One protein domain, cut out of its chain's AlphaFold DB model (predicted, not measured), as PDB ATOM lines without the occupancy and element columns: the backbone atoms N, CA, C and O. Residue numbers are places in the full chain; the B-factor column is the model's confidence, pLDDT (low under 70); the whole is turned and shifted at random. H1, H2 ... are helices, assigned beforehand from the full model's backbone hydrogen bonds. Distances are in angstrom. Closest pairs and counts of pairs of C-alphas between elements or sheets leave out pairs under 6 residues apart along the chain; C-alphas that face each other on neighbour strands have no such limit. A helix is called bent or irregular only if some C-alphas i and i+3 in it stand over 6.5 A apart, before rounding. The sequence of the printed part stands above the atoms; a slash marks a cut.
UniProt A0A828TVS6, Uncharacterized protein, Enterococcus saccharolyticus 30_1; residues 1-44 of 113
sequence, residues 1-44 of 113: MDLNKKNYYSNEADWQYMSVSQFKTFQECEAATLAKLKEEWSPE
ATOM      1  N   MET A   1     112.765  88.147 166.273       86.38
ATOM      2  CA  MET A   1     111.610  88.604 165.471       86.38
ATOM      3  C   MET A   1     112.126  89.052 164.122       86.38
ATOM      4  O   MET A   1     113.047  89.860 164.110       86.38
ATOM      5  N   ASP A   2     111.546  88.569 163.025       94.25
ATOM      6  CA  ASP A   2     111.918  89.040 161.688       94.25
ATOM      7  C   ASP A   2     111.089  90.276 161.323       94.25
ATOM      8  O   ASP A   2     109.851  90.243 161.305       94.25
ATOM      9  N   LEU A   3     111.780  91.391 161.077       94.06
ATOM     10  CA  LEU A   3     111.144  92.656 160.722       94.06
ATOM     11  C   LEU A   3     110.695  92.650 159.260       94.06
ATOM     12  O   LEU A   3     111.398  92.199 158.357       94.06
ATOM     13  N   ASN A   4     109.517  93.204 159.025       92.81
ATOM     14  CA  ASN A   4     108.923  93.426 157.719       92.81
ATOM     15  C   ASN A   4     108.104  94.724 157.743       92.81
ATOM     16  O   ASN A   4     107.918  95.344 158.785       92.81
ATOM     17  N   LYS A   5     107.576  95.138 156.587       86.50
ATOM     18  CA  LYS A   5     106.839  96.408 156.460       86.50
ATOM     19  C   LYS A   5     105.676  96.561 157.453       86.50
ATOM     20  O   LYS A   5     105.396  97.680 157.857       86.50
ATOM     21  N   LYS A   6     105.010  95.465 157.834       88.69
ATOM     22  CA  LYS A   6     103.806  95.490 158.679       88.69
ATOM     23  C   LYS A   6     104.119  95.586 160.168       88.69
ATOM     24  O   LYS A   6     103.320  96.143 160.906       88.69
ATOM     25  N   ASN A   7     105.252  95.038 160.610       92.88
ATOM     26  CA  ASN A   7     105.627  95.013 162.027       92.88
ATOM     27  C   ASN A   7     106.793  95.952 162.374       92.88
ATOM     28  O   ASN A   7     107.151  96.047 163.538       92.88
ATOM     29  N   TYR A   8     107.372  96.655 161.395       92.50
ATOM     30  CA  TYR A   8     108.524  97.536 161.612       92.50
ATOM     31  C   TYR A   8     108.270  98.636 162.656       92.50
ATOM     32  O   TYR A   8     109.188  99.004 163.376       92.50
ATOM     33  N   TYR A   9     107.034  99.136 162.744       90.25
ATOM     34  CA  TYR A   9     106.614 100.159 163.712       90.25
ATOM     35  C   TYR A   9     105.753  99.592 164.854       90.25
ATOM     36  O   TYR A   9     105.009 100.341 165.484       90.25
ATOM     37  N   SER A  10     105.765  98.271 165.073       93.81
ATOM     38  CA  SER A  10     104.978  97.668 166.150       93.81
ATOM     39  C   SER A  10     105.651  97.875 167.508       93.81
ATOM     40  O   SER A  10     106.872  98.018 167.592       93.81
ATOM     41  N   ASN A  11     104.858  97.855 168.582       94.25
ATOM     42  CA  ASN A  11     105.383  97.992 169.939       94.25
ATOM     43  C   ASN A  11     106.396  96.873 170.259       94.25
ATOM     44  O   ASN A  11     107.444  97.127 170.846       94.25
ATOM     45  N   GLU A  12     106.157  95.646 169.783       95.06
ATOM     46  CA  GLU A  12     107.079  94.519 169.962       95.06
ATOM     47  C   GLU A  12     108.419  94.733 169.246       95.06
ATOM     48  O   GLU A  12     109.463  94.344 169.777       95.06
ATOM     49  N   ALA A  13     108.404  95.345 168.055       96.31
ATOM     50  CA  ALA A  13     109.628  95.721 167.357       96.31
ATOM     51  C   ALA A  13     110.381  96.805 168.132       96.31
ATOM     52  O   ALA A  13     111.585  96.665 168.332       96.31
ATOM     53  N   ASP A  14     109.671  97.820 168.627       95.56
ATOM     54  CA  ASP A  14     110.241  98.903 169.431       95.56
ATOM     55  C   ASP A  14     110.870  98.395 170.746       95.56
ATOM     56  O   ASP A  14     111.865  98.958 171.203       95.56
ATOM     57  N   TRP A  15     110.356  97.316 171.350       95.69
ATOM     58  CA  TRP A  15     110.984  96.673 172.517       95.69
ATOM     59  C   TRP A  15     112.260  95.896 172.181       95.69
ATOM     60  O   TRP A  15     113.160  95.804 173.016       95.69
ATOM     61  N   GLN A  16     112.340  95.294 170.991       96.31
ATOM     62  CA  GLN A  16     113.483  94.464 170.587       96.31
ATOM     63  C   GLN A  16     114.583  95.261 169.881       96.31
ATOM     64  O   GLN A  16     115.751  94.868 169.933       96.31
ATOM     65  N   TYR A  17     114.229  96.365 169.221       95.75
ATOM     66  CA  TYR A  17     115.113  97.118 168.341       95.75
ATOM     67  C   TYR A  17     115.019  98.622 168.608       95.75
ATOM     68  O   TYR A  17     114.032  99.275 168.280       95.75
ATOM     69  N   MET A  18     116.107  99.195 169.126       95.62
ATOM     70  CA  MET A  18     116.230 100.643 169.297       95.62
ATOM     71  C   MET A  18     116.262 101.342 167.933       95.62
ATOM     72  O   MET A  18     117.197 101.161 167.149       95.62
ATOM     73  N   SER A  19     115.258 102.176 167.658       96.00
ATOM     74  CA  SER A  19     115.210 103.017 166.459       96.00
ATOM     75  C   SER A  19     115.827 104.396 166.710       96.00
ATOM     76  O   SER A  19     115.910 104.867 167.843       96.00
ATOM     77  N   VAL A  20     116.228 105.099 165.643       96.19
ATOM     78  CA  VAL A  20     116.727 106.485 165.756       96.19
ATOM     79  C   VAL A  20     115.672 107.402 166.381       96.19
ATOM     80  O   VAL A  20     116.010 108.274 167.179       96.19
ATOM     81  N   SER A  21     114.398 107.206 166.036       93.06
ATOM     82  CA  SER A  21     113.291 107.971 166.612       93.06
ATOM     83  C   SER A  21     113.130 107.685 168.103       93.06
ATOM     84  O   SER A  21     113.032 108.626 168.880       93.06
ATOM     85  N   GLN A  22     113.174 106.411 168.510       95.19
ATOM     86  CA  GLN A  22     113.095 106.020 169.918       95.19
ATOM     87  C   GLN A  22     114.279 106.575 170.725       95.19
ATOM     88  O   GLN A  22     114.089 107.117 171.809       95.19
ATOM     89  N   PHE A  23     115.497 106.513 170.177       97.50
ATOM     90  CA  PHE A  23     116.675 107.098 170.812       97.50
ATOM     91  C   PHE A  23     116.497 108.602 171.057       97.50
ATOM     92  O   PHE A  23     116.731 109.075 172.166       97.50
ATOM     93  N   LYS A  24     116.028 109.350 170.050       97.00
ATOM     94  CA  LYS A  24     115.769 110.792 170.186       97.00
ATOM     95  C   LYS A  24     114.740 111.093 171.273       97.00
ATOM     96  O   LYS A  24     114.975 111.980 172.083       97.00
ATOM     97  N   THR A  25     113.647 110.335 171.352       95.19
ATOM     98  CA  THR A  25     112.642 110.577 172.395       95.19
ATOM     99  C   THR A  25     113.160 110.210 173.786       95.19
ATOM    100  O   THR A  25     112.799 110.873 174.755       95.19
ATOM    101  N   PHE A  26     114.049 109.214 173.911       96.81
ATOM    102  CA  PHE A  26     114.751 108.951 175.174       96.81
ATOM    103  C   PHE A  26     115.623 110.139 175.590       96.81
ATOM    104  O   PHE A  26     115.605 110.513 176.758       96.81
ATOM    105  N   GLN A  27     116.335 110.763 174.643       98.19
ATOM    106  CA  GLN A  27     117.129 111.966 174.920       98.19
ATOM    107  C   GLN A  27     116.270 113.163 175.352       98.19
ATOM    108  O   GLN A  27     116.735 113.989 176.132       98.19
ATOM    109  N   GLU A  28     115.039 113.271 174.846       96.88
ATOM    110  CA  GLU A  28     114.100 114.337 175.211       96.88
ATOM    111  C   GLU A  28     113.445 114.093 176.577       96.88
ATOM    112  O   GLU A  28     113.407 114.989 177.420       96.88
ATOM    113  N   CYS A  29     112.910 112.889 176.798       97.25
ATOM    114  CA  CYS A  29     112.288 112.488 178.055       97.25
ATOM    115  C   CYS A  29     112.233 110.958 178.183       97.25
ATOM    116  O   CYS A  29     111.384 110.280 177.589       97.25
ATOM    117  N   GLU A  30     113.109 110.411 179.027       97.88
ATOM    118  CA  GLU A  30     113.207 108.967 179.273       97.88
ATOM    119  C   GLU A  30     111.901 108.381 179.825       97.88
ATOM    120  O   GLU A  30     111.443 107.335 179.365       97.88
ATOM    121  N   ALA A  31     111.265 109.079 180.773       97.75
ATOM    122  CA  ALA A  31     110.027 108.629 181.401       97.75
ATOM    123  C   ALA A  31     108.864 108.556 180.400       97.75
ATOM    124  O   ALA A  31     108.128 107.570 180.390       97.75
ATOM    125  N   ALA A  32     108.722 109.560 179.527       96.31
ATOM    126  CA  ALA A  32     107.680 109.571 178.502       96.31
ATOM    127  C   ALA A  32     107.907 108.473 177.456       96.31
ATOM    128  O   ALA A  32     106.963 107.785 177.068       96.31
ATOM    129  N   THR A  33     109.159 108.253 177.037       96.31
ATOM    130  CA  THR A  33     109.485 107.173 176.094       96.31
ATOM    131  C   THR A  33     109.225 105.799 176.700       96.31
ATOM    132  O   THR A  33     108.636 104.947 176.038       96.31
ATOM    133  N   LEU A  34     109.585 105.584 177.969       97.06
ATOM    134  CA  LEU A  34     109.291 104.328 178.657       97.06
ATOM    135  C   LEU A  34     107.782 104.111 178.837       97.06
ATOM    136  O   LEU A  34     107.307 103.001 178.621       97.06
ATOM    137  N   ALA A  35     107.023 105.153 179.189       97.00
ATOM    138  CA  ALA A  35     105.566 105.071 179.294       97.00
ATOM    139  C   ALA A  35     104.912 104.754 177.937       97.00
ATOM    140  O   ALA A  35     103.995 103.937 177.881       97.00
ATOM    141  N   LYS A  36     105.436 105.321 176.837       95.19
ATOM    142  CA  LYS A  36     105.032 104.969 175.466       95.19
ATOM    143  C   LYS A  36     105.325 103.510 175.136       95.19
ATOM    144  O   LYS A  36     104.458 102.824 174.603       95.19
ATOM    145  N   LEU A  37     106.520 103.020 175.468       95.44
ATOM    146  CA  LEU A  37     106.894 101.620 175.244       95.44
ATOM    147  C   LEU A  37     106.000 100.654 176.017       95.44
ATOM    148  O   LEU A  37     105.606  99.624 175.484       95.44
ATOM    149  N   LYS A  38     105.638 101.002 177.252       96.88
ATOM    150  CA  LYS A  38     104.708 100.225 178.078       96.88
ATOM    151  C   LYS A  38     103.236 100.389 177.693       96.88
ATOM    152  O   LYS A  38     102.388  99.799 178.352       96.88
ATOM    153  N   GLU A  39     102.935 101.212 176.688       94.81
ATOM    154  CA  GLU A  39     101.572 101.562 176.273       94.81
ATOM    155  C   GLU A  39     100.729 102.213 177.394       94.81
ATOM    156  O   GLU A  39      99.506 102.289 177.311       94.81
ATOM    157  N   GLU A  40     101.380 102.736 178.439       97.19
ATOM    158  CA  GLU A  40     100.748 103.450 179.559       97.19
ATOM    159  C   GLU A  40     100.350 104.879 179.163       97.19
ATOM    160  O   GLU A  40      99.468 105.491 179.768       97.19
ATOM    161  N   TRP A  41     101.017 105.427 178.147       94.81
ATOM    162  CA  TRP A  41     100.790 106.767 177.629       94.81
ATOM    163  C   TRP A  41     101.102 106.817 176.134       94.81
ATOM    164  O   TRP A  41     102.035 106.172 175.671       94.81
ATOM    165  N   SER A  42     100.361 107.618 175.369       88.56
ATOM    166  CA  SER A  42     100.666 107.882 173.962       88.56
ATOM    167  C   SER A  42     100.719 109.389 173.727       88.56
ATOM    168  O   SER A  42      99.854 110.102 174.245       88.56
ATOM    169  N   PRO A  43     101.706 109.900 172.971       85.00
ATOM    170  CA  PRO A  43     101.759 111.314 172.643       85.00
ATOM    171  C   PRO A  43     100.557 111.716 171.786       85.00
ATOM    172  O   PRO A  43     100.288 111.114 170.744       85.00
ATOM    173  N   GLU A  44      99.878 112.792 172.178       85.06
ATOM    174  CA  GLU A  44      98.960 113.485 171.280       85.06
ATOM    175  C   GLU A  44      99.788 114.195 170.207       85.06
ATOM    176  O   GLU A  44     100.558 115.114 170.487       85.06
TER     177      GLU A  44
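AT A GLANCE: This is residues 1 to 44 of the 113 residues of an uncharacterized protein of Enterococcus saccharolyticus 30_1 (UniProt A0A828TVS6). A short helical hairpin, H2 and H3, opens as a V from its turn at Cys 29, and a third, shorter helix, H1, sits at the open end of the V, so that the three helix centres make a triangle. Two tails without a named element complete the shape: residues 1 to 10 loop out beyond H1 on the side away from H3, and residues 38 to 44 turn back past H3. The printed part has 44 residues with three named helices, in the order H1, H2, H3, and no named strand; the class is all helix. The whole is compact, with a radius of gyration of the C-alphas of 10.6 A, and the C-alphas span 28 by 19 by 17 A along their three main axes.

IN THESE COORDINATES: The printed part begins at Met 1, the chain's first residue, with its C-alpha at (111.610, 88.604, 165.471). H1 covers residues 11 to 16, from C-alpha 11 at (105.383, 97.992, 169.939), and measures 8.9 A from first to last C-alpha. H2 covers residues 20 to 28, the longest helix by residues, and measures 12.6 A. H3 covers residues 30 to 37, measures 10.5 A and ends with C-alpha 37 at (106.894, 101.620, 175.244). H1, H2 and H3 are not bent.

HOW THE PARTS SIT: H1 and H2 are close but not clearly touching, with 1 pair of C-alphas within 8 A, those of Asp 14 and Gln 22, 7.7 A apart. Their lines are about perpendicular, at 90 degrees. H2 and H3 touch and form a helical hairpin; their closest C-alphas, those of Phe 26 and Thr 33, are 5.6 A apart. They run opposite ways at a steep tilt of 42 degrees. H1 and H3 only just touch, with 3 pairs of C-alphas within 8 A; the closest are those of Asn 11 and Leu 37, 6.6 A apart. They run opposite ways at a steep tilt of 61 degrees. In H1, H2 and H3 every pair of backbone O i and N i+4 is within hydrogen-bond range.

THE WHOLE: The two C-alphas farthest apart are those of Asp 2 and Glu 44, at 29.3 A, and the first and last printed C-alphas are 28.5 A apart. The printed part has no cut. The links from H1 to H2, with 3 residues, and from H2 to H3, with 1 residue, are both tight. The mean pLDDT of the printed part is 94.3, and no printed residue is under 70.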